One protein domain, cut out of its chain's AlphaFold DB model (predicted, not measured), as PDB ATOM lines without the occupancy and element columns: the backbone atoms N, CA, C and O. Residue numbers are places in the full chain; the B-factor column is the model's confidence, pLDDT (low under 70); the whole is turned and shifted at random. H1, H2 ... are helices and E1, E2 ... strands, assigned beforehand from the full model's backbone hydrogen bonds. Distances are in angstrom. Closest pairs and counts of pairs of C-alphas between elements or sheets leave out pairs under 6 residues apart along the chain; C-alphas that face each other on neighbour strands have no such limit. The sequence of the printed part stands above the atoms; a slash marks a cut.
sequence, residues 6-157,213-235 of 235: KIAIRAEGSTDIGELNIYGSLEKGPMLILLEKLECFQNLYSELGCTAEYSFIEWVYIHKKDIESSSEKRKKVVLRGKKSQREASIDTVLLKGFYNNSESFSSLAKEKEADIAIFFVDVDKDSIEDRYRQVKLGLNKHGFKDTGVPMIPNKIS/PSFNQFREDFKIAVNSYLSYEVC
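This is residues 6 to 157 and 213 to 235 of the 235 residues of an uncharacterized protein of uncultured Sulfurovum sp (UniProt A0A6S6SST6). A small parallel sheet of four strands forms the core, with helices H5 and H6 side by side over one face and the long helix H7 over the other, while a bare loop, residues 76 to 90, sticks out far from this body. The short hairpin E2 and E3 sits beside the E4 edge of the sheet, and H2 packs on H7. The printed part has 175 residues, with seven named helices and six named strands in the order E1 E2 E3 H1 H2 E4 H3 H4 H5 E5 H6 E6 H7; the sheet's order is E4 E1 E5 E6, and the class is mixed, helices and strands. The whole is compact, with a radius of gyration of the C-alphas of 16.9 A, and elongated, spanning 59 by 37 by 34 A; without the loop the body spans 46 by 37 by 29 A.

Strand E1, residues 6 to 11, begins at C-alpha 6 at (251.895, 384.493, 285.679) and is 15.6 A long. E2, residues 18 to 20, and E3, residues 26 to 28, are short strands. Helix H1 holds residues 30 to 36 and H2 residues 39 to 47. E4, residues 57 to 63, is the longest strand, 19.0 A, and ends at (257.108, 378.627, 272.075). H3, residues 64 to 75, follows it directly and is 16.5 A long. H4 holds residues 91 to 94. H5, residues 98 to 111, is 19.6 A long, and E5, residues 116 to 120, is 12.9 A. H6, residues 128 to 140, is 18.2 A long, and E6 holds residues 148 to 151. H7, residues 213 to 233, is the longest helix, 30.9 A, and ends at (251.223, 384.873, 299.251).

In the sheet, E4 and E6 are edge strands. E4 and E1 are parallel at 30 degrees, with N 60 and O 7 2.8 A apart. E1 and E5 are parallel at 12 degrees, with N 8 and O 116 2.8 A apart. E5 and E6 are parallel at 25 degrees, with N 149 and O 117 2.8 A apart. The sheet is only just strongly twisted, its C-alphas lying up to 4.1 A off the best plane. It is the inner one of three layers, helices being on both its faces. H5 lies over E1 and E5 at a height of 8.8 A over the sheet, slantwise to the strands. On the same face H6 lies over E6 at a height of 7.7 A, along the strands. E5, H6 and E6 form a strand-helix-strand unit, two parallel neighbour strands with a helix between, and its crossover is right-handed. H5 and H6 touch at a shallow tilt of 31 degrees, the same way, closest at the C-alphas of Glu 103 and Gly 138, 3.9 A. H7 is on the opposite face, over E6 at a height of 7.1 A. With its residues 222 to 230 alone it touches H2, closest at the C-alphas of Cys 40 and Lys 223, 5.2 A. With its residues 67 to 71 alone H3 touches H5, about perpendicular at 79 degrees, closest at the C-alphas of Ile 67 and Ser 104, 5.5 A. H1 and H3 only graze the sheet. H4 is close to H6 but not clearly touching: the closest C-alphas, of Leu 94 and Gln 134, are 6.4 A apart. E2 and E3 are an antiparallel hairpin, with N 27 and O 19 2.8 A apart. In H1, H2, H3, H5, H6 and H7 every O i to N i+4 pair is within hydrogen-bond range; H4 is too short for such a pair.

The two farthest C-alphas, those of Glu 53 and Lys 83, are 59.1 A apart. Residues 158 to 212 are not printed, and C-alphas 157 and 213 are 12.9 A apart across the cut. The link from H3 to H4 is long, 15 residues. The mean pLDDT of the printed part is 84.9, and it is under 70 at residues 12 to 13, 74 to 96, 124 to 126 and 233 to 235.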
ATOM      1  N   LYS A   6     251.432 384.924 286.996       96.75
ATOM      2  CA  LYS A   6     251.895 384.493 285.679       96.75
ATOM      3  C   LYS A   6     252.019 382.975 285.642       96.75
ATOM      4  O   LYS A   6     252.839 382.396 286.354       96.75
ATOM      5  N   ILE A   7     251.244 382.322 284.781       97.44
ATOM      6  CA  ILE A   7     251.349 380.878 284.542       97.44
ATOM      7  C   ILE A   7     252.035 380.664 283.196       97.44
ATOM      8  O   ILE A   7     251.453 380.913 282.140       97.44
ATOM      9  N   ALA A   8     253.286 380.209 283.225       97.19
ATOM     10  CA  ALA A   8     254.015 379.861 282.015       97.19
ATOM     11  C   ALA A   8     253.586 378.497 281.490       97.19
ATOM     12  O   ALA A   8     253.499 377.537 282.253       97.19
ATOM     13  N   ILE A   9     253.395 378.387 280.176       95.88
ATOM     14  CA  ILE A   9     253.048 377.124 279.528       95.88
ATOM     15  C   ILE A   9     253.910 376.866 278.293       95.88
ATOM     16  O   ILE A   9     254.083 377.735 277.434       95.88
ATOM     17  N   ARG A  10     254.482 375.657 278.208       92.44
ATOM     18  CA  ARG A  10     255.109 375.167 276.972       92.44
ATOM     19  C   ARG A  10     254.011 374.785 275.994       92.44
ATOM     20  O   ARG A  10     253.097 374.056 276.360       92.44
ATOM     21  N   ALA A  11     254.200 375.129 274.728       72.00
ATOM     22  CA  ALA A  11     253.377 374.601 273.652       72.00
ATOM     23  C   ALA A  11     254.194 373.861 272.592       72.00
ATOM     24  O   ALA A  11     255.275 374.294 272.184       72.00
ATOM     25  N   GLU A  12     253.654 372.724 272.154       68.69
ATOM     26  CA  GLU A  12     254.198 371.875 271.089       68.69
ATOM     27  C   GLU A  12     253.613 372.249 269.711       68.69
ATOM     28  O   GLU A  12     254.309 372.115 268.703       68.69
ATOM     29  N   GLY A  13     252.383 372.787 269.675       66.94
ATOM     30  CA  GLY A  13     251.669 373.211 268.468       66.94
ATOM     31  C   GLY A  13     250.311 373.864 268.773       66.94
ATOM     32  O   GLY A  13     249.803 373.761 269.893       66.94
ATOM     33  N   SER A  14     249.721 374.516 267.764       70.44
ATOM     34  CA  SER A  14     248.490 375.312 267.890       70.44
ATOM     35  C   SER A  14     247.241 374.499 268.229       70.44
ATOM     36  O   SER A  14     246.288 375.020 268.800       70.44
ATOM     37  N   THR A  15     247.241 373.200 267.922       76.56
ATOM     38  CA  THR A  15     246.053 372.349 268.059       76.56
ATOM     39  C   THR A  15     245.789 371.828 269.467       76.56
ATOM     40  O   THR A  15     244.681 371.365 269.723       76.56
ATOM     41  N   ASP A  16     246.783 371.862 270.356       84.94
ATOM     42  CA  ASP A  16     246.693 371.265 271.694       84.94
ATOM     43  C   ASP A  16     246.527 372.343 272.765       84.94
ATOM     44  O   ASP A  16     245.481 372.456 273.407       84.94
ATOM     45  N   ILE A  17     247.563 373.165 272.927       89.56
ATOM     46  CA  ILE A  17     247.610 374.238 273.924       89.56
ATOM     47  C   ILE A  17     247.023 375.527 273.361       89.56
ATOM     48  O   ILE A  17     246.426 376.285 274.115       89.56
ATOM     49  N   GLY A  18     247.124 375.748 272.052       87.62
ATOM     50  CA  GLY A  18     246.699 376.985 271.407       87.62
ATOM     51  C   GLY A  18     247.860 377.738 270.775       87.62
ATOM     52  O   GLY A  18     248.986 377.241 270.725       87.62
ATOM     53  N   GLU A  19     247.586 378.944 270.293       87.94
ATOM     54  CA  GLU A  19     248.575 379.802 269.642       87.94
ATOM     55  C   GLU A  19     248.350 381.277 269.963       87.94
ATOM     56  O   GLU A  19     247.266 381.690 270.367       87.94
ATOM     57  N   LEU A  20     249.396 382.086 269.806       85.94
ATOM     58  CA  LEU A  20     249.253 383.534 269.891       85.94
ATOM     59  C   LEU A  20     248.665 384.047 268.576       85.94
ATOM     60  O   LEU A  20     249.217 383.783 267.507       85.94
ATOM     61  N   ASN A  21     247.579 384.808 268.661       85.25
ATOM     62  CA  ASN A  21     247.001 385.476 267.506       85.25
ATOM     63  C   ASN A  21     247.862 386.665 267.049       85.25
ATOM     64  O   ASN A  21     248.868 387.021 267.668       85.25
ATOM     65  N   ILE A  22     247.448 387.326 265.963       82.56
ATOM     66  CA  ILE A  22     248.177 388.465 265.377       82.56
ATOM     67  C   ILE A  22     248.346 389.658 266.333       82.56
ATOM     68  O   ILE A  22     249.204 390.509 266.104       82.56
ATOM     69  N   TYR A  23     247.548 389.717 267.400       82.38
ATOM     70  CA  TYR A  23     247.601 390.747 268.437       82.38
ATOM     71  C   TYR A  23     248.433 390.315 269.655       82.38
ATOM     72  O   TYR A  23     248.507 391.046 270.639       82.38
ATOM     73  N   GLY A  24     249.047 389.127 269.612       78.81
ATOM     74  CA  GLY A  24     249.827 388.563 270.710       78.81
ATOM     75  C   GLY A  24     248.984 387.995 271.855       78.81
ATOM     76  O   GLY A  24     249.534 387.706 272.912       78.81
ATOM     77  N   SER A  25     247.669 387.832 271.670       84.44
ATOM     78  CA  SER A  25     246.787 387.201 272.660       84.44
ATOM     79  C   SER A  25     246.711 385.694 272.432       84.44
ATOM     80  O   SER A  25     246.633 385.245 271.292       84.44
ATOM     81  N   LEU A  26     246.719 384.912 273.511       88.25
ATOM     82  CA  LEU A  26     246.653 383.455 273.439       88.25
ATOM     83  C   LEU A  26     245.231 382.978 273.120       88.25
ATOM     84  O   LEU A  26     244.333 383.062 273.958       88.25
ATOM     85  N   GLU A  27     245.043 382.436 271.920       90.56
ATOM     86  CA  GLU A  27     243.862 381.657 271.569       90.56
ATOM     87  C   GLU A  27     243.994 380.268 272.184       90.56
ATOM     88  O   GLU A  27     244.885 379.492 271.836       90.56
ATOM     89  N   LYS A  28     243.129 379.974 273.156       91.75
ATOM     90  CA  LYS A  28     243.233 378.773 273.986       91.75
ATOM     91  C   LYS A  28     242.897 377.526 273.179       91.75
ATOM     92  O   LYS A  28     241.848 377.435 272.542       91.75
ATOM     93  N   GLY A  29     243.782 376.540 273.246       93.19
ATOM     94  CA  GLY A  29     243.547 375.198 272.738       93.19
ATOM     95  C   GLY A  29     242.728 374.337 273.707       93.19
ATOM     96  O   GLY A  29     242.511 374.723 274.863       93.19
ATOM     97  N   PRO A  30     242.307 373.137 273.271       94.62
ATOM     98  CA  PRO A  30     241.504 372.215 274.074       94.62
ATOM     99  C   PRO A  30     242.115 371.904 275.445       94.62
ATOM    100  O   PRO A  30     241.401 371.837 276.440       94.62
ATOM    101  N   MET A  31     243.439 371.748 275.518       95.00
ATOM    102  CA  MET A  31     244.126 371.396 276.762       95.00
ATOM    103  C   MET A  31     244.139 372.546 277.777       95.00
ATOM    104  O   MET A  31     244.000 372.300 278.973       95.00
ATOM    105  N   LEU A  32     244.243 373.800 277.315       94.50
ATOM    106  CA  LEU A  32     244.098 374.970 278.189       94.50
ATOM    107  C   LEU A  32     242.663 375.128 278.685       94.50
ATOM    108  O   LEU A  32     242.462 375.446 279.852       94.50
ATOM    109  N   ILE A  33     241.669 374.857 277.834       95.94
ATOM    110  CA  ILE A  33     240.256 374.881 278.236       95.94
ATOM    111  C   ILE A  33     239.999 373.857 279.350       95.94
ATOM    112  O   ILE A  33     239.365 374.190 280.348       95.94
ATOM    113  N   LEU A  34     240.517 372.628 279.218       96.69
ATOM    114  CA  LEU A  34     240.415 371.626 280.287       96.69
ATOM    115  C   LEU A  34     241.090 372.102 281.573       96.69
ATOM    116  O   LEU A  34     240.520 371.960 282.648       96.69
ATOM    117  N   LEU A  35     242.289 372.676 281.466       96.56
ATOM    118  CA  LEU A  35     243.031 373.167 282.620       96.56
ATOM    119  C   LEU A  35     242.242 374.236 283.375       96.56
ATOM    120  O   LEU A  35     242.092 374.132 284.590       96.56
ATOM    121  N   GLU A  36     241.703 375.229 282.670       96.25
ATOM    122  CA  GLU A  36     240.945 376.303 283.308       96.25
ATOM    123  C   GLU A  36     239.696 375.780 284.015       96.25
ATOM    124  O   GLU A  36     239.298 376.343 285.023       96.25
ATOM    125  N   LYS A  37     239.099 374.677 283.558       97.44
ATOM    126  CA  LYS A  37     237.918 374.072 284.192       97.44
ATOM    127  C   LYS A  37     238.239 373.166 285.390       97.44
ATOM    128  O   LYS A  37     237.309 372.684 286.041       97.44
ATOM    129  N   LEU A  38     239.513 372.909 285.694       98.06
ATOM    130  CA  LEU A  38     239.896 372.148 286.886       98.06
ATOM    131  C   LEU A  38     239.561 372.921 288.160       98.06
ATOM    132  O   LEU A  38     239.785 374.128 288.246       98.06
ATOM    133  N   GLU A  39     239.106 372.202 289.184       97.69
ATOM    134  CA  GLU A  39     238.755 372.781 290.485       97.69
ATOM    135  C   GLU A  39     239.914 373.588 291.090       97.69
ATOM    136  O   GLU A  39     239.707 374.687 291.593       97.69
ATOM    137  N   CYS A  40     241.159 373.112 290.977       96.69
ATOM    138  CA  CYS A  40     242.317 373.849 291.486       96.69
ATOM    139  C   CYS A  40     242.540 375.191 290.769       96.69
ATOM    140  O   CYS A  40     242.856 376.178 291.431       96.69
ATOM    141  N   PHE A  41     242.327 375.271 289.451       97.31
ATOM    142  CA  PHE A  41     242.392 376.546 288.733       97.31
ATOM    143  C   PHE A  41     241.241 377.462 289.138       97.31
ATOM    144  O   PHE A  41     241.459 378.647 289.369       97.31
ATOM    145  N   GLN A  42     240.027 376.923 289.253       97.06
ATOM    146  CA  GLN A  42     238.855 377.691 289.678       97.06
ATOM    147  C   GLN A  42     239.025 378.246 291.099       97.06
ATOM    148  O   GLN A  42     238.675 379.398 291.351       97.06
ATOM    149  N   ASN A  43     239.659 377.486 291.994       95.06
ATOM    150  CA  ASN A  43     240.030 377.954 293.326       95.06
ATOM    151  C   ASN A  43     241.051 379.094 293.249       95.06
ATOM    152  O   ASN A  43     240.813 380.144 293.835       95.06
ATOM    153  N   LEU A  44     242.135 378.951 292.472       95.25
ATOM    154  CA  LEU A  44     243.095 380.042 292.243       95.25
ATOM    155  C   LEU A  44     242.403 381.302 291.704       95.25
ATOM    156  O   LEU A  44     242.606 382.402 292.210       95.25
ATOM    157  N   TYR A  45     241.565 381.131 290.686       94.94
ATOM    158  CA  TYR A  45     240.816 382.202 290.041       94.94
ATOM    159  C   TYR A  45     239.914 382.944 291.040       94.94
ATOM    160  O   TYR A  45     239.927 384.177 291.087       94.94
ATOM    161  N   SER A  46     239.192 382.198 291.882       93.56
ATOM    162  CA  SER A  46     238.323 382.732 292.933       93.56
ATOM    163  C   SER A  46     239.103 383.438 294.048       93.56
ATOM    164  O   SER A  46     238.749 384.554 294.420       93.56
ATOM    165  N   GLU A  47     240.187 382.842 294.553       93.31
ATOM    166  CA  GLU A  47     241.037 383.428 295.607       93.31
ATOM    167  C   GLU A  47     241.665 384.757 295.163       93.31
ATOM    168  O   GLU A  47     241.717 385.740 295.910       93.31
ATOM    169  N   LEU A  48     242.049 384.847 293.888       92.12
ATOM    170  CA  LEU A  48     242.525 386.092 293.284       92.12
ATOM    171  C   LEU A  48     241.406 387.127 293.074       92.12
ATOM    172  O   LEU A  48     241.691 388.301 292.824       92.12
ATOM    173  N   GLY A  49     240.138 386.739 293.239       91.31
ATOM    174  CA  GLY A  49     238.957 387.565 292.989       91.31
ATOM    175  C   GLY A  49     238.773 387.896 291.514       91.31
ATOM    176  O   GLY A  49     238.337 388.999 291.188       91.31
ATOM    177  N   CYS A  50     239.166 386.980 290.628       91.81
ATOM    178  CA  CYS A  50     238.946 387.142 289.201       91.81
ATOM    179  C   CYS A  50     237.451 387.007 288.870       91.81
ATOM    180  O   CYS A  50     236.697 386.294 289.535       91.81
ATOM    181  N   THR A  51     237.026 387.686 287.812       90.75
ATOM    182  CA  THR A  51     235.678 387.618 287.240       90.75
ATOM    183  C   THR A  51     235.774 387.547 285.720       90.75
ATOM    184  O   THR A  51     236.837 387.779 285.140       90.75
ATOM    185  N   ALA A  52     234.659 387.266 285.042       84.12
ATOM    186  CA  ALA A  52     234.626 387.222 283.579       84.12
ATOM    187  C   ALA A  52     235.141 388.519 282.913       84.12
ATOM    188  O   ALA A  52     235.591 388.481 281.771       84.12
ATOM    189  N   GLU A  53     235.094 389.648 283.626       84.44
ATOM    190  CA  GLU A  53     235.555 390.957 283.155       84.44
ATOM    191  C   GLU A  53     237.022 391.243 283.513       84.44
ATOM    192  O   GLU A  53     237.700 391.974 282.791       84.44
ATOM    193  N   TYR A  54     237.529 390.664 284.608       84.44
ATOM    194  CA  TYR A  54     238.863 390.951 285.131       84.44
ATOM    195  C   TYR A  54     239.578 389.673 285.571       84.44
ATOM    196  O   TYR A  54     239.150 388.991 286.500       84.44
ATOM    197  N   SER A  55     240.721 389.385 284.950       88.81
ATOM    198  CA  SER A  55     241.603 388.285 285.343       88.81
ATOM    199  C   SER A  55     242.910 388.832 285.898       88.81
ATOM    200  O   SER A  55     243.583 389.626 285.244       88.81
ATOM    201  N   PHE A  56     243.295 388.362 287.083       93.00
ATOM    202  CA  PHE A  56     244.645 388.536 287.625       93.00
ATOM    203  C   PHE A  56     245.576 387.390 287.226       93.00
ATOM    204  O   PHE A  56     246.705 387.345 287.694       93.00
ATOM    205  N   ILE A  57     245.123 386.468 286.374       94.31
ATOM    206  CA  ILE A  57     245.936 385.385 285.823       94.31
ATOM    207  C   ILE A  57     246.337 385.750 284.395       94.31
ATOM    208  O   ILE A  57     245.476 385.961 283.536       94.31
ATOM    209  N   GLU A  58     247.643 385.792 284.151       93.62
ATOM    210  CA  GLU A  58     248.263 385.985 282.846       93.62
ATOM    211  C   GLU A  58     248.886 384.667 282.367       93.62
ATOM    212  O   GLU A  58     249.747 384.076 283.026       93.62
ATOM    213  N   TRP A  59     248.475 384.214 281.183       93.81
ATOM    214  CA  TRP A  59     249.085 383.069 280.516       93.81
ATOM    215  C   TRP A  59     250.349 383.492 279.769       93.81
ATOM    216  O   TRP A  59     250.286 384.195 278.761       93.81
ATOM    217  N   VAL A  60     251.504 383.005 280.221       94.00
ATOM    218  CA  VAL A  60     252.796 383.245 279.571       94.00
ATOM    219  C   VAL A  60     253.109 382.084 278.631       94.00
ATOM    220  O   VAL A  60     253.629 381.039 279.020       94.00
ATOM    221  N   TYR A  61     252.793 382.263 277.355       92.69
ATOM    222  CA  TYR A  61     253.051 381.255 276.333       92.69
ATOM    223  C   TYR A  61     254.532 381.239 275.919       92.69
ATOM    224  O   TYR A  61     255.066 382.254 275.468       92.69
ATOM    225  N   ILE A  62     255.201 380.084 276.034       92.62
ATOM    226  CA  ILE A  62     256.605 379.906 275.627       92.62
ATOM    227  C   ILE A  62     256.682 378.907 274.472       92.62
ATOM    228  O   ILE A  62     256.398 377.713 274.619       92.62
ATOM    229  N   HIS A  63     257.101 379.401 273.307       89.69
ATOM    230  CA  HIS A  63     257.108 378.627 272.075       89.69
ATOM    231  C   HIS A  63     258.232 377.574 272.076       89.69
ATOM    232  O   HIS A  63     259.361 377.838 272.498       89.69
ATOM    233  N   LYS A  64     257.971 376.380 271.522       88.31
ATOM    234  CA  LYS A  64     258.967 375.292 271.395       88.31
ATOM    235  C   LYS A  64     260.294 375.750 270.772       88.31
ATOM    236  O   LYS A  64     261.357 375.425 271.290       88.31
ATOM    237  N   LYS A  65     260.223 376.558 269.713       87.75
ATOM    238  CA  LYS A  65     261.387 377.162 269.032       87.75
ATOM    239  C   LYS A  65     262.284 377.993 269.962       87.75
ATOM    240  O   LYS A  65     263.508 377.954 269.818       87.75
ATOM    241  N   ASP A  66     261.706 378.710 270.926       89.75
ATOM    242  CA  ASP A  66     262.471 379.522 271.883       89.75
ATOM    243  C   ASP A  66     263.186 378.629 272.898       89.75
ATOM    244  O   ASP A  66     264.354 378.850 273.223       89.75
ATOM    245  N   ILE A  67     262.510 377.564 273.336       89.56
ATOM    246  CA  ILE A  67     263.072 376.533 274.216       89.56
ATOM    247  C   ILE A  67     264.255 375.841 273.528       89.56
ATOM    248  O   ILE A  67     265.320 375.703 274.130       89.56
ATOM    249  N   GLU A  68     264.095 375.448 272.262       87.62
ATOM    250  CA  GLU A  68     265.141 374.815 271.449       87.62
ATOM    251  C   GLU A  68     266.339 375.752 271.256       87.62
ATOM    252  O   GLU A  68     267.472 375.378 271.565       87.62
ATOM    253  N   SER A  69     266.092 377.007 270.870       86.06
ATOM    254  CA  SER A  69     267.138 378.025 270.707       86.06
ATOM    255  C   SER A  69     267.895 378.291 272.014       86.06
ATOM    256  O   SER A  69     269.120 378.429 272.030       86.06
ATOM    257  N   SER A  70     267.175 378.348 273.136       82.06
ATOM    258  CA  SER A  70     267.748 378.519 274.472       82.06
ATOM    259  C   SER A  70     268.592 377.290 274.868       82.06
ATOM    260  O   SER A  70     269.714 377.430 275.361       82.06
ATOM    261  N   SER A  71     268.101 376.078 274.582       79.75
ATOM    262  CA  SER A  71     268.797 374.799 274.812       79.75
ATOM    263  C   SER A  71     270.112 374.715 274.033       79.75
ATOM    264  O   SER A  71     271.154 374.354 274.584       79.75
ATOM    265  N   GLU A  72     270.108 375.110 272.759       74.12
ATOM    266  CA  GLU A  72     271.306 375.135 271.918       74.12
ATOM    267  C   GLU A  72     272.358 376.131 272.407       74.12
ATOM    268  O   GLU A  72     273.549 375.802 272.437       74.12
ATOM    269  N   LYS A  73     271.935 377.330 272.832       70.19
ATOM    270  CA  LYS A  73     272.838 378.321 273.437       70.19
ATOM    271  C   LYS A  73     273.523 377.752 274.681       70.19
ATOM    272  O   LYS A  73     274.738 377.885 274.804       70.19
ATOM    273  N   ARG A  74     272.790 377.039 275.546       65.25
ATOM    274  CA  ARG A  74     273.360 376.367 276.730       65.25
ATOM    275  C   ARG A  74     274.337 375.242 276.376       65.25
ATOM    276  O   ARG A  74     275.399 375.151 276.986       65.25
ATOM    277  N   LYS A  75     274.048 374.431 275.350       61.91
ATOM    278  CA  LYS A  75     274.954 373.354 274.888       61.91
ATOM    279  C   LYS A  75     276.315 373.869 274.405       61.91
ATOM    280  O   LYS A  75     277.304 373.145 274.505       61.91
ATOM    281  N   LYS A  76     276.392 375.104 273.896       52.28
ATOM    282  CA  LYS A  76     277.640 375.707 273.394       52.28
ATOM    283  C   LYS A  76     278.609 376.160 274.501       52.28
ATOM    284  O   LYS A  76     279.762 376.435 274.192       52.28
ATOM    285  N   VAL A  77     278.196 376.175 275.775       51.06
ATOM    286  CA  VAL A  77     279.006 376.665 276.918       51.06
ATOM    287  C   VAL A  77     279.770 375.538 277.646       51.06
ATOM    288  O   VAL A  77     280.250 375.701 278.763       51.06
ATOM    289  N   VAL A  78     279.956 374.367 277.027       47.81
ATOM    290  CA  VAL A  78     280.775 373.299 277.629       47.81
ATOM    291  C   VAL A  78     282.263 373.583 277.398       47.81
ATOM    292  O   VAL A  78     282.857 373.130 276.417       47.81
ATOM    293  N   LEU A  79     282.891 374.312 278.324       48.88
ATOM    294  CA  LEU A  79     284.349 374.363 278.424       48.88
ATOM    295  C   LEU A  79     284.863 372.943 278.699       48.88
ATOM    296  O   LEU A  79     284.559 372.345 279.732       48.88
ATOM    297  N   ARG A  80     285.635 372.383 277.760       44.78
ATOM    298  CA  ARG A  80     286.312 371.084 277.907       44.78
ATOM    299  C   ARG A  80     287.457 371.199 278.924       44.78
ATOM    300  O   ARG A  80     288.627 371.188 278.561       44.78
ATOM    301  N   GLY A  81     287.116 371.323 280.204       40.94
ATOM    302  CA  GLY A  81     288.047 371.220 281.324       40.94
ATOM    303  C   GLY A  81     288.115 369.782 281.834       40.94
ATOM    304  O   GLY A  81     287.077 369.198 282.112       40.94
ATOM    305  N   LYS A  82     289.342 369.237 281.883       39.31
ATOM    306  CA  LYS A  82     289.822 367.956 282.453       39.31
ATOM    307  C   LYS A  82     288.771 366.883 282.773       39.31
ATOM    308  O   LYS A  82     287.931 367.071 283.640       39.31
ATOM    309  N   LYS A  83     288.954 365.704 282.152       43.09
ATOM    310  CA  LYS A  83     288.363 364.393 282.490       43.09
ATOM    311  C   LYS A  83     288.249 364.185 284.013       43.09
ATOM    312  O   LYS A  83     289.102 363.547 284.620       43.09
ATOM    313  N   SER A  84     287.190 364.700 284.623       41.19
ATOM    314  CA  SER A  84     286.643 364.126 285.841       41.19
ATOM    315  C   SER A  84     286.097 362.771 285.413       41.19
ATOM    316  O   SER A  84     285.391 362.671 284.403       41.19
ATOM    317  N   GLN A  85     286.540 361.727 286.102       38.81
ATOM    318  CA  GLN A  85     286.013 360.378 285.985       38.81
ATOM    319  C   GLN A  85     284.495 360.452 286.180       38.81
ATOM    320  O   GLN A  85     284.001 360.465 287.300       38.81
ATOM    321  N   ARG A  86     283.748 360.568 285.077       42.31
ATOM    322  CA  ARG A  86     282.313 360.325 285.074       42.31
ATOM    323  C   ARG A  86     282.167 358.825 285.242       42.31
ATOM    324  O   ARG A  86     282.126 358.096 284.254       42.31
ATOM    325  N   GLU A  87     282.120 358.372 286.491       36.81
ATOM    326  CA  GLU A  87     281.242 357.256 286.809       36.81
ATOM    327  C   GLU A  87     279.933 357.551 286.081       36.81
ATOM    328  O   GLU A  87     279.360 358.634 286.232       36.81
ATOM    329  N   ALA A  88     279.548 356.669 285.165       41.03
ATOM    330  CA  ALA A  88     278.292 356.791 284.453       41.03
ATOM    331  C   ALA A  88     277.176 356.542 285.472       41.03
ATOM    332  O   ALA A  88     276.611 355.454 285.532       41.03
ATOM    333  N   SER A  89     276.905 357.530 286.326       42.84
ATOM    334  CA  SER A  89     275.743 357.508 287.190       42.84
ATOM    335  C   SER A  89     274.516 357.446 286.287       42.84
ATOM    336  O   SER A  89     274.498 357.989 285.173       42.84
ATOM    337  N   ILE A  90     273.488 356.766 286.787       44.62
ATOM    338  CA  ILE A  90     272.138 356.664 286.221       44.62
ATOM    339  C   ILE A  90     271.608 358.031 285.720       44.62
ATOM    340  O   ILE A  90     270.823 358.085 284.773       44.62
ATOM    341  N   ASP A  91     272.126 359.146 286.246       51.72
ATOM    342  CA  ASP A  91     271.857 360.510 285.780       51.72
ATOM    343  C   ASP A  91     272.214 360.754 284.305       51.72
ATOM    344  O   ASP A  91     271.520 361.490 283.615       51.72
ATOM    345  N   THR A  92     273.256 360.134 283.749       48.75
ATOM    346  CA  THR A  92     273.729 360.492 282.394       48.75
ATOM    347  C   THR A  92     272.760 360.045 281.286       48.75
ATOM    348  O   THR A  92     272.733 360.650 280.209       48.75
ATOM    349  N   VAL A  93     271.957 359.006 281.545       47.28
ATOM    350  CA  VAL A  93     270.936 358.480 280.619       47.28
ATOM    351  C   VAL A  93     269.607 359.222 280.786       47.28
ATOM    352  O   VAL A  93     268.976 359.551 279.787       47.28
ATOM    353  N   LEU A  94     269.245 359.595 282.020       50.91
ATOM    354  CA  LEU A  94     268.073 360.433 282.304       50.91
ATOM    355  C   LEU A  94     268.210 361.863 281.753       50.91
ATOM    356  O   LEU A  94     267.216 362.505 281.451       50.91
ATOM    357  N   LEU A  95     269.420 362.393 281.573       52.53
ATOM    358  CA  LEU A  95     269.633 363.810 281.235       52.53
ATOM    359  C   LEU A  95     269.625 364.152 279.725       52.53
ATOM    360  O   LEU A  95     270.125 365.213 279.329       52.53
ATOM    361  N   LYS A  96     269.069 363.312 278.838       65.19
ATOM    362  CA  LYS A  96     269.005 363.618 277.391       65.19
ATOM    363  C   LYS A  96     267.579 363.794 276.871       65.19
ATOM    364  O   LYS A  96     266.692 363.010 277.158       65.19
ATOM    365  N   GLY A  97     267.395 364.835 276.054       74.31
ATOM    366  CA  GLY A  97     266.115 365.207 275.449       74.31
ATOM    367  C   GLY A  97     265.303 366.156 276.329       74.31
ATOM    368  O   GLY A  97     265.564 367.363 276.337       74.31
ATOM    369  N   PHE A  98     264.334 365.614 277.070       86.75
ATOM    370  CA  PHE A  98     263.295 366.401 277.742       86.75
ATOM    371  C   PHE A  98     263.758 367.085 279.020       86.75
ATOM    372  O   PHE A  98     263.251 368.163 279.320       86.75
ATOM    373  N   TYR A  99     264.777 366.556 279.705       90.38
ATOM    374  CA  TYR A  99     265.427 367.283 280.800       90.38
ATOM    375  C   TYR A  99     265.963 368.642 280.320       90.38
ATOM    376  O   TYR A  99     265.596 369.680 280.859       90.38
ATOM    377  N   ASN A 100     266.763 368.663 279.246       88.62
ATOM    378  CA  ASN A 100     267.336 369.921 278.756       88.62
ATOM    379  C   ASN A 100     266.236 370.872 278.269       88.62
ATOM    380  O   ASN A 100     266.342 372.075 278.472       88.62
ATOM    381  N   ASN A 101     265.178 370.361 277.630       91.50
ATOM    382  CA  ASN A 101     264.063 371.192 277.168       91.50
ATOM    383  C   ASN A 101     263.250 371.774 278.334       91.50
ATOM    384  O   ASN A 101     262.881 372.942 278.285       91.50
ATOM    385  N   SER A 102     262.996 371.001 279.387       93.75
ATOM    386  CA  SER A 102     262.281 371.476 280.581       93.75
ATOM    387  C   SER A 102     263.121 372.426 281.429       93.75
ATOM    388  O   SER A 102     262.604 373.450 281.864       93.75
ATOM    389  N   GLU A 103     264.429 372.189 281.559       94.00
ATOM    390  CA  GLU A 103     265.373 373.155 282.139       94.00
ATOM    391  C   GLU A 103     265.351 374.462 281.337       94.00
ATOM    392  O   GLU A 103     265.179 375.546 281.893       94.00
ATOM    393  N   SER A 104     265.410 374.354 280.009       93.81
ATOM    394  CA  SER A 104     265.354 375.497 279.099       93.81
ATOM    395  C   SER A 104     264.077 376.313 279.239       93.81
ATOM    396  O   SER A 104     264.130 377.538 279.327       93.81
ATOM    397  N   PHE A 105     262.941 375.623 279.276       96.06
ATOM    398  CA  PHE A 105     261.640 376.221 279.514       96.06
ATOM    399  C   PHE A 105     261.579 376.900 280.880       96.06
ATOM    400  O   PHE A 105     261.161 378.046 280.956       96.06
ATOM    401  N   SER A 106     262.049 376.242 281.941       96.50
ATOM    402  CA  SER A 106     262.013 376.803 283.292       96.50
ATOM    403  C   SER A 106     262.886 378.054 283.440       96.50
ATOM    404  O   SER A 106     262.490 378.995 284.121       96.50
ATOM    405  N   SER A 107     264.025 378.127 282.740       96.31
ATOM    406  CA  SER A 107     264.833 379.353 282.658       96.31
ATOM    407  C   SER A 107     264.032 380.495 282.035       96.31
ATOM    408  O   SER A 107     263.946 381.571 282.617       96.31
ATOM    409  N   LEU A 108     263.397 380.246 280.885       96.50
ATOM    410  CA  LEU A 108     262.587 381.250 280.188       96.50
ATOM    411  C   LEU A 108     261.354 381.656 281.008       96.50
ATOM    412  O   LEU A 108     261.031 382.835 281.083       96.50
ATOM    413  N   ALA A 109     260.688 380.705 281.663       97.44
ATOM    414  CA  ALA A 109     259.562 380.968 282.555       97.44
ATOM    415  C   ALA A 109     259.982 381.881 283.714       97.44
ATOM    416  O   ALA A 109     259.295 382.855 284.010       97.44
ATOM    417  N   LYS A 110     261.156 381.634 284.307       96.88
ATOM    418  CA  LYS A 110     261.723 382.498 285.347       96.88
ATOM    419  C   LYS A 110     262.056 383.898 284.830       96.88
ATOM    420  O   LYS A 110     261.762 384.871 285.509       96.88
ATOM    421  N   GLU A 111     262.645 384.010 283.639       96.19
ATOM    422  CA  GLU A 111     262.928 385.302 282.989       96.19
ATOM    423  C   GLU A 111     261.650 386.109 282.713       96.19
ATOM    424  O   GLU A 111     261.686 387.336 282.678       96.19
ATOM    425  N   LYS A 112     260.517 385.425 282.533       95.88
ATOM    426  CA  LYS A 112     259.186 386.031 282.401       95.88
ATOM    427  C   LYS A 112     258.470 386.241 283.737       95.88
ATOM    428  O   LYS A 112     257.337 386.717 283.727       95.88
ATOM    429  N   GLU A 113     259.133 385.937 284.853       96.31
ATOM    430  CA  GLU A 113     258.608 386.047 286.219       96.31
ATOM    431  C   GLU A 113     257.365 385.179 286.451       96.31
ATOM    432  O   GLU A 113     256.443 385.580 287.156       96.31
ATOM    433  N   ALA A 114     257.315 384.003 285.823       97.38
ATOM    434  CA  ALA A 114     256.233 383.056 286.044       97.38
ATOM    435  C   ALA A 114     256.227 382.552 287.493       97.38
ATOM    436  O   ALA A 114     257.272 382.189 288.034       97.38
ATOM    437  N   ASP A 115     255.038 382.478 288.081       97.38
ATOM    438  CA  ASP A 115     254.798 381.934 289.417       97.38
ATOM    439  C   ASP A 115     254.590 380.413 289.359       97.38
ATOM    440  O   ASP A 115     255.076 379.669 290.214       97.38
ATOM    441  N   ILE A 116     253.924 379.940 288.300       98.19
ATOM    442  CA  ILE A 116     253.681 378.523 288.002       98.19
ATOM    443  C   ILE A 116     254.202 378.214 286.596       98.19
ATOM    444  O   ILE A 116     254.011 379.003 285.671       98.19
ATOM    445  N   ALA A 117     254.851 377.061 286.415       98.25
ATOM    446  CA  ALA A 117     255.419 376.642 285.135       98.25
ATOM    447  C   ALA A 117     254.901 375.261 284.717       98.25
ATOM    448  O   ALA A 117     255.240 374.250 285.328       98.25
ATOM    449  N   ILE A 118     254.120 375.212 283.639       98.00
ATOM    450  CA  ILE A 118     253.473 374.004 283.121       98.00
ATOM    451  C   ILE A 118     254.174 373.550 281.840       98.00
ATOM    452  O   ILE A 118     254.193 374.249 280.825       98.00
ATOM    453  N   PHE A 119     254.754 372.354 281.869       96.38
ATOM    454  CA  PHE A 119     255.457 371.780 280.727       96.38
ATOM    455  C   PHE A 119     254.604 370.695 280.072       96.38
ATOM    456  O   PHE A 119     254.621 369.541 280.501       96.38
ATOM    457  N   PHE A 120     253.871 371.072 279.022       94.56
ATOM    458  CA  PHE A 120     253.097 370.137 278.207       94.56
ATOM    459  C   PHE A 120     253.990 369.359 277.244       94.56
ATOM    460  O   PHE A 120     254.804 369.987 276.564       94.56
ATOM    461  N   VAL A 121     253.844 368.033 277.163       91.00
ATOM    462  CA  VAL A 121     254.497 367.175 276.158       91.00
ATOM    463  C   VAL A 121     253.783 365.824 276.015       91.00
ATOM    464  O   VAL A 121     253.527 365.159 277.013       91.00
ATOM    465  N   ASP A 122     253.532 365.383 274.781       88.31
ATOM    466  CA  ASP A 122     253.000 364.040 274.501       88.31
ATOM    467  C   ASP A 122     254.058 362.932 274.727       88.31
ATOM    468  O   ASP A 122     255.270 363.160 274.613       88.31
ATOM    469  N   VAL A 123     253.608 361.708 275.024       83.62
ATOM    470  CA  VAL A 123     254.473 360.524 275.204       83.62
ATOM    471  C   VAL A 123     254.374 359.615 273.991       83.62
ATOM    472  O   VAL A 123     253.599 358.675 273.936       83.62
ATOM    473  N   ASP A 124     255.199 359.853 272.992       67.75
ATOM    474  CA  ASP A 124     255.145 359.137 271.726       67.75
ATOM    475  C   ASP A 124     255.741 357.714 271.775       67.75
ATOM    476  O   ASP A 124     255.171 356.797 271.174       67.75
ATOM    477  N   LYS A 125     256.878 357.505 272.460       66.69
ATOM    478  CA  LYS A 125     257.585 356.199 272.500       66.69
ATOM    479  C   LYS A 125     258.290 355.850 273.815       66.69
ATOM    480  O   LYS A 125     258.697 354.703 273.981       66.69
ATOM    481  N   ASP A 126     258.467 356.818 274.709       68.06
ATOM    482  CA  ASP A 126     259.241 356.634 275.940       68.06
ATOM    483  C   ASP A 126     258.349 356.192 277.107       68.06
ATOM    484  O   ASP A 126     257.127 356.322 277.058       68.06
ATOM    485  N   SER A 127     258.966 355.706 278.187       83.06
ATOM    486  CA  SER A 127     258.260 355.518 279.456       83.06
ATOM    487  C   SER A 127     257.711 356.860 279.952       83.06
ATOM    488  O   SER A 127     258.447 357.850 280.042       83.06
ATOM    489  N   ILE A 128     256.423 356.888 280.306       86.81
ATOM    490  CA  ILE A 128     255.787 358.058 280.922       86.81
ATOM    491  C   ILE A 128     256.502 358.463 282.218       86.81
ATOM    492  O   ILE A 128     256.673 359.652 282.472       86.81
ATOM    493  N   GLU A 129     256.994 357.489 282.989       88.94
ATOM    494  CA  GLU A 129     257.713 357.715 284.246       88.94
ATOM    495  C   GLU A 129     259.067 358.391 284.005       88.94
ATOM    496  O   GLU A 129     259.394 359.391 284.650       88.94
ATOM    497  N   ASP A 130     259.830 357.908 283.020       87.44
ATOM    498  CA  ASP A 130     261.099 358.534 282.651       87.44
ATOM    499  C   ASP A 130     260.870 359.957 282.156       87.44
ATOM    500  O   ASP A 130     261.591 360.876 282.554       87.44
ATOM    501  N   ARG A 131     259.840 360.177 281.325       89.31
ATOM    502  CA  ARG A 131     259.537 361.524 280.845       89.31
ATOM    503  C   ARG A 131     259.108 362.449 281.974       89.31
ATOM    504  O   ARG A 131     259.594 363.579 282.042       89.31
ATOM    505  N   TYR A 132     258.262 361.968 282.876       93.31
ATOM    506  CA  TYR A 132     257.858 362.700 284.067       93.31
ATOM    507  C   TYR A 132     259.075 363.132 284.886       93.31
ATOM    508  O   TYR A 132     259.263 364.324 285.149       93.31
ATOM    509  N   ARG A 133     259.963 362.183 285.208       91.88
ATOM    510  CA  ARG A 133     261.180 362.443 285.982       91.88
ATOM    511  C   ARG A 133     262.080 363.464 285.292       91.88
ATOM    512  O   ARG A 133     262.577 364.377 285.949       91.88
ATOM    513  N   GLN A 134     262.280 363.341 283.983       91.31
ATOM    514  CA  GLN A 134     263.076 364.287 283.203       91.31
ATOM    515  C   GLN A 134     262.517 365.706 283.256       91.31
ATOM    516  O   GLN A 134     263.263 366.647 283.532       91.31
ATOM    517  N   VAL A 135     261.213 365.852 283.006       93.81
ATOM    518  CA  VAL A 135     260.536 367.149 282.996       93.81
ATOM    519  C   VAL A 135     260.562 367.781 284.383       93.81
ATOM    520  O   VAL A 135     260.947 368.943 284.519       93.81
ATOM    521  N   LYS A 136     260.231 367.014 285.428       95.25
ATOM    522  CA  LYS A 136     260.242 367.508 286.808       95.25
ATOM    523  C   LYS A 136     261.645 367.949 287.233       95.25
ATOM    524  O   LYS A 136     261.805 369.029 287.795       95.25
ATOM    525  N   LEU A 137     262.682 367.170 286.911       93.56
ATOM    526  CA  LEU A 137     264.067 367.543 287.211       93.56
ATOM    527  C   LEU A 137     264.490 368.839 286.516       93.56
ATOM    528  O   LEU A 137     265.167 369.648 287.148       93.56
ATOM    529  N   GLY A 138     264.107 369.044 285.254       93.44
ATOM    530  CA  GLY A 138     264.431 370.273 284.532       93.44
ATOM    531  C   GLY A 138     263.694 371.490 285.090       93.44
ATOM    532  O   GLY A 138     264.330 372.510 285.336       93.44
ATOM    533  N   LEU A 139     262.394 371.368 285.389       96.38
ATOM    534  CA  LEU A 139     261.607 372.438 286.023       96.38
ATOM    535  C   LEU A 139     262.216 372.897 287.357       96.38
ATOM    536  O   LEU A 139     262.359 374.096 287.615       96.38
ATOM    537  N   ASN A 140     262.667 371.942 288.173       95.38
ATOM    538  CA  ASN A 140     263.252 372.224 289.481       95.38
ATOM    539  C   ASN A 140     264.545 373.054 289.403       95.38
ATOM    540  O   ASN A 140     264.877 373.744 290.369       95.38
ATOM    541  N   LYS A 141     265.285 373.022 288.284       94.25
ATOM    542  CA  LYS A 141     266.591 373.700 288.177       94.25
ATOM    543  C   LYS A 141     266.515 375.210 288.316       94.25
ATOM    544  O   LYS A 141     267.460 375.807 288.825       94.25
ATOM    545  N   HIS A 142     265.402 375.818 287.914       93.12
ATOM    546  CA  HIS A 142     265.241 377.269 287.959       93.12
ATOM    547  C   HIS A 142     264.292 377.763 289.062       93.12
ATOM    548  O   HIS A 142     264.046 378.965 289.148       93.12
ATOM    549  N   GLY A 143     263.877 376.889 289.986       92.25
ATOM    550  CA  GLY A 143     263.128 377.271 291.192       92.25
ATOM    551  C   GLY A 143     261.666 376.830 291.216       92.25
ATOM    552  O   GLY A 143     260.988 377.084 292.202       92.25
ATOM    553  N   PHE A 144     261.192 376.107 290.200       96.88
ATOM    554  CA  PHE A 144     259.820 375.591 290.133       96.88
ATOM    555  C   PHE A 144     259.693 374.215 290.802       96.88
ATOM    556  O   PHE A 144     259.186 373.270 290.202       96.88
ATOM    557  N   LYS A 145     260.203 374.071 292.033       95.81
ATOM    558  CA  LYS A 145     260.187 372.784 292.750       95.81
ATOM    559  C   LYS A 145     258.754 372.303 293.002       95.81
ATOM    560  O   LYS A 145     258.385 371.190 292.617       95.81
ATOM    561  N   ASP A 146     257.958 373.188 293.589       95.94
ATOM    562  CA  ASP A 146     256.575 372.905 293.972       95.94
ATOM    563  C   ASP A 146     255.580 373.514 292.975       95.94
ATOM    564  O   ASP A 146     254.488 372.990 292.804       95.94
ATOM    565  N   THR A 147     255.984 374.553 292.233       97.81
ATOM    566  CA  THR A 147     255.150 375.240 291.228       97.81
ATOM    567  C   THR A 147     255.436 374.822 289.777       97.81
ATOM    568  O   THR A 147     254.899 375.404 288.833       97.81
ATOM    569  N   GLY A 148     256.286 373.813 289.571       98.00
ATOM    570  CA  GLY A 148     256.582 373.228 288.261       98.00
ATOM    571  C   GLY A 148     255.755 371.974 288.005       98.00
ATOM    572  O   GLY A 148     255.888 370.991 288.737       98.00
ATOM    573  N   VAL A 149     254.953 371.978 286.943       98.31
ATOM    574  CA  VAL A 149     253.951 370.949 286.648       98.31
ATOM    575  C   VAL A 149     254.247 370.273 285.305       98.31
ATOM    576  O   VAL A 149     254.122 370.903 284.252       98.31
ATOM    577  N   PRO A 150     254.626 368.987 285.294       96.94
ATOM    578  CA  PRO A 150     254.613 368.183 284.078       96.94
ATOM    579  C   PRO A 150     253.166 367.916 283.632       96.94
ATOM    580  O   PRO A 150     252.375 367.363 284.388       96.94
ATOM    581  N   MET A 151     252.818 368.275 282.396       96.12
ATOM    582  CA  MET A 151     251.523 367.954 281.784       96.12
ATOM    583  C   MET A 151     251.768 366.950 280.659       96.12
ATOM    584  O   MET A 151     252.128 367.318 279.543       96.12
ATOM    585  N   ILE A 152     251.667 365.665 280.991       94.19
ATOM    586  CA  ILE A 152     252.154 364.575 280.141       94.19
ATOM    587  C   ILE A 152     251.011 363.588 279.882       94.19
ATOM    588  O   ILE A 152     250.815 362.675 280.685       94.19
ATOM    589  N   PRO A 153     250.246 363.750 278.790       92.25
ATOM    590  CA  PRO A 153     249.269 362.750 278.383       92.25
ATOM    591  C   PRO A 153     249.948 361.425 278.033       92.25
ATOM    592  O   PRO A 153     250.976 361.403 277.349       92.25
ATOM    593  N   ASN A 154     249.360 360.305 278.457       90.62
ATOM    594  CA  ASN A 154     249.830 358.997 278.017       90.62
ATOM    595  C   ASN A 154     249.471 358.787 276.537       90.62
ATOM    596  O   ASN A 154     248.306 358.839 276.142       90.62
ATOM    597  N   LYS A 155     250.494 358.558 275.714       83.12
ATOM    598  CA  LYS A 155     250.457 358.586 274.246       83.12
ATOM    599  C   LYS A 155     250.245 359.977 273.658       83.12
ATOM    600  O   LYS A 155     251.214 360.572 273.196       83.12
ATOM    601  N   ILE A 156     249.011 360.481 273.642       90.06
ATOM    602  CA  ILE A 156     248.671 361.799 273.072       90.06
ATOM    603  C   ILE A 156     247.533 362.475 273.837       90.06
ATOM    604  O   ILE A 156     246.670 361.796 274.397       90.06
ATOM    605  N   SER A 157     247.515 363.809 273.820       91.62
ATOM    606  CA  SER A 157     246.521 364.667 274.487       91.62
ATOM    607  C   SER A 157     245.058 364.307 274.192       91.62
ATOM    608  O   SER A 157     244.207 364.381 275.080       91.62
ATOM    609  N   PRO A 213     245.097 357.611 284.580       96.25
ATOM    610  CA  PRO A 213     246.339 357.684 285.351       96.25
ATOM    611  C   PRO A 213     247.195 358.928 285.063       96.25
ATOM    612  O   PRO A 213     247.586 359.635 285.991       96.25
ATOM    613  N   SER A 214     247.434 359.248 283.788       96.06
ATOM    614  CA  SER A 214     248.227 360.417 283.389       96.06
ATOM    615  C   SER A 214     247.534 361.750 283.684       96.06
ATOM    616  O   SER A 214     248.190 362.706 284.100       96.06
ATOM    617  N   PHE A 215     246.208 361.816 283.524       97.56
ATOM    618  CA  PHE A 215     245.437 363.021 283.841       97.56
ATOM    619  C   PHE A 215     245.369 363.265 285.349       97.56
ATOM    620  O   PHE A 215     245.540 364.392 285.802       97.56
ATOM    621  N   ASN A 216     245.169 362.203 286.133       98.06
ATOM    622  CA  ASN A 216     245.134 362.253 287.590       98.06
ATOM    623  C   ASN A 216     246.474 362.756 288.142       98.06
ATOM    624  O   ASN A 216     246.481 363.652 288.982       98.06
ATOM    625  N   GLN A 217     247.598 362.250 287.620       97.88
ATOM    626  CA  GLN A 217     248.929 362.729 288.003       97.88
ATOM    627  C   GLN A 217     249.100 364.227 287.707       97.88
ATOM    628  O   GLN A 217     249.522 364.983 288.580       97.88
ATOM    629  N   PHE A 218     248.717 364.676 286.507       97.88
ATOM    630  CA  PHE A 218     248.752 366.096 286.149       97.88
ATOM    631  C   PHE A 218     247.860 366.953 287.063       97.88
ATOM    632  O   PHE A 218     248.298 367.998 287.546       97.88
ATOM    633  N   ARG A 219     246.620 366.516 287.324       98.25
ATOM    634  CA  ARG A 219     245.655 367.232 288.170       98.25
ATOM    635  C   ARG A 219     246.191 367.423 289.588       98.25
ATOM    636  O   ARG A 219     246.100 368.531 290.117       98.25
ATOM    637  N   GLU A 220     246.773 366.383 290.180       98.38
ATOM    638  CA  GLU A 220     247.364 366.472 291.519       98.38
ATOM    639  C   GLU A 220     248.606 367.370 291.545       98.38
ATOM    640  O   GLU A 220     248.710 368.239 292.410       98.38
ATOM    641  N   ASP A 221     249.507 367.252 290.567       98.38
ATOM    642  CA  ASP A 221     250.683 368.126 290.492       98.38
ATOM    643  C   ASP A 221     250.297 369.597 290.321       98.38
ATOM    644  O   ASP A 221     250.896 370.484 290.936       98.38
ATOM    645  N   PHE A 222     249.267 369.870 289.518       98.44
ATOM    646  CA  PHE A 222     248.783 371.228 289.330       98.44
ATOM    647  C   PHE A 222     248.102 371.776 290.587       98.44
ATOM    648  O   PHE A 222     248.334 372.922 290.966       98.44
ATOM    649  N   LYS A 223     247.324 370.945 291.288       98.38
ATOM    650  CA  LYS A 223     246.747 371.295 292.590       98.38
ATOM    651  C   LYS A 223     247.829 371.632 293.619       98.38
ATOM    652  O   LYS A 223     247.700 372.633 294.320       98.38
ATOM    653  N   ILE A 224     248.909 370.850 293.684       98.19
ATOM    654  CA  ILE A 224     250.061 371.130 294.555       98.19
ATOM    655  C   ILE A 224     250.701 372.474 294.191       98.19
ATOM    656  O   ILE A 224     250.979 373.271 295.088       98.19
ATOM    657  N   ALA A 225     250.890 372.760 292.901       98.12
ATOM    658  CA  ALA A 225     251.461 374.024 292.439       98.12
ATOM    659  C   ALA A 225     250.600 375.235 292.814       98.12
ATOM    660  O   ALA A 225     251.127 376.217 293.341       98.12
ATOM    661  N   VAL A 226     249.284 375.151 292.601       97.38
ATOM    662  CA  VAL A 226     248.332 376.200 292.997       97.38
ATOM    663  C   VAL A 226     248.359 376.420 294.508       97.38
ATOM    664  O   VAL A 226     248.507 377.553 294.959       97.38
ATOM    665  N   ASN A 227     248.269 375.348 295.297       96.81
ATOM    666  CA  ASN A 227     248.279 375.450 296.756       96.81
ATOM    667  C   ASN A 227     249.597 376.026 297.278       96.81
ATOM    668  O   ASN A 227     249.590 376.822 298.215       96.81
ATOM    669  N   SER A 228     250.720 375.647 296.665       95.88
ATOM    670  CA  SER A 228     252.033 376.195 297.005       95.88
ATOM    671  C   SER A 228     252.074 377.694 296.729       95.88
ATOM    672  O   SER A 228     252.447 378.454 297.615       95.88
ATOM    673  N   TYR A 229     251.617 378.128 295.550       94.62
ATOM    674  CA  TYR A 229     251.531 379.547 295.206       94.62
ATOM    675  C   TYR A 229     250.679 380.333 296.216       94.62
ATOM    676  O   TYR A 229     251.152 381.313 296.789       94.62
ATOM    677  N   LEU A 230     249.463 379.860 296.503       93.25
ATOM    678  CA  LEU A 230     248.559 380.519 297.449       93.25
ATOM    679  C   LEU A 230     249.127 380.555 298.874       93.25
ATOM    680  O   LEU A 230     248.952 381.544 299.576       93.25
ATOM    681  N   SER A 231     249.844 379.513 299.300       89.88
ATOM    682  CA  SER A 231     250.458 379.474 300.634       89.88
ATOM    683  C   SER A 231     251.587 380.498 300.789       89.88
ATOM    684  O   SER A 231     251.754 381.057 301.872       89.88
ATOM    685  N   TYR A 232     252.351 380.760 299.722       80.56
ATOM    686  CA  TYR A 232     253.447 381.735 299.743       80.56
ATOM    687  C   TYR A 232     252.971 383.194 299.774       80.56
ATOM    688  O   TYR A 232     253.700 384.035 300.283       80.56
ATOM    689  N   GLU A 233     251.774 383.504 299.267       67.94
ATOM    690  CA  GLU A 233     251.223 384.873 299.251       67.94
ATOM    691  C   GLU A 233     250.483 385.247 300.554       67.94
ATOM    692  O   GLU A 233     250.186 386.417 300.789       67.94
ATOM    693  N   VAL A 234     250.173 384.266 301.409       58.28
ATOM    694  CA  VAL A 234     249.493 384.483 302.705       58.28
ATOM    695  C   VAL A 234     250.491 384.734 303.855       58.28
ATOM    696  O   VAL A 234     250.075 385.131 304.945       58.28
ATOM    697  N   CYS A 235     251.796 384.549 303.624       40.97
ATOM    698  CA  CYS A 235     252.873 384.807 304.593       40.97
ATOM    699  C   CYS A 235     253.599 386.127 304.306       40.97
ATOM    700  O   CYS A 235     253.962 386.810 305.291       40.97
TER     701      CYS A 235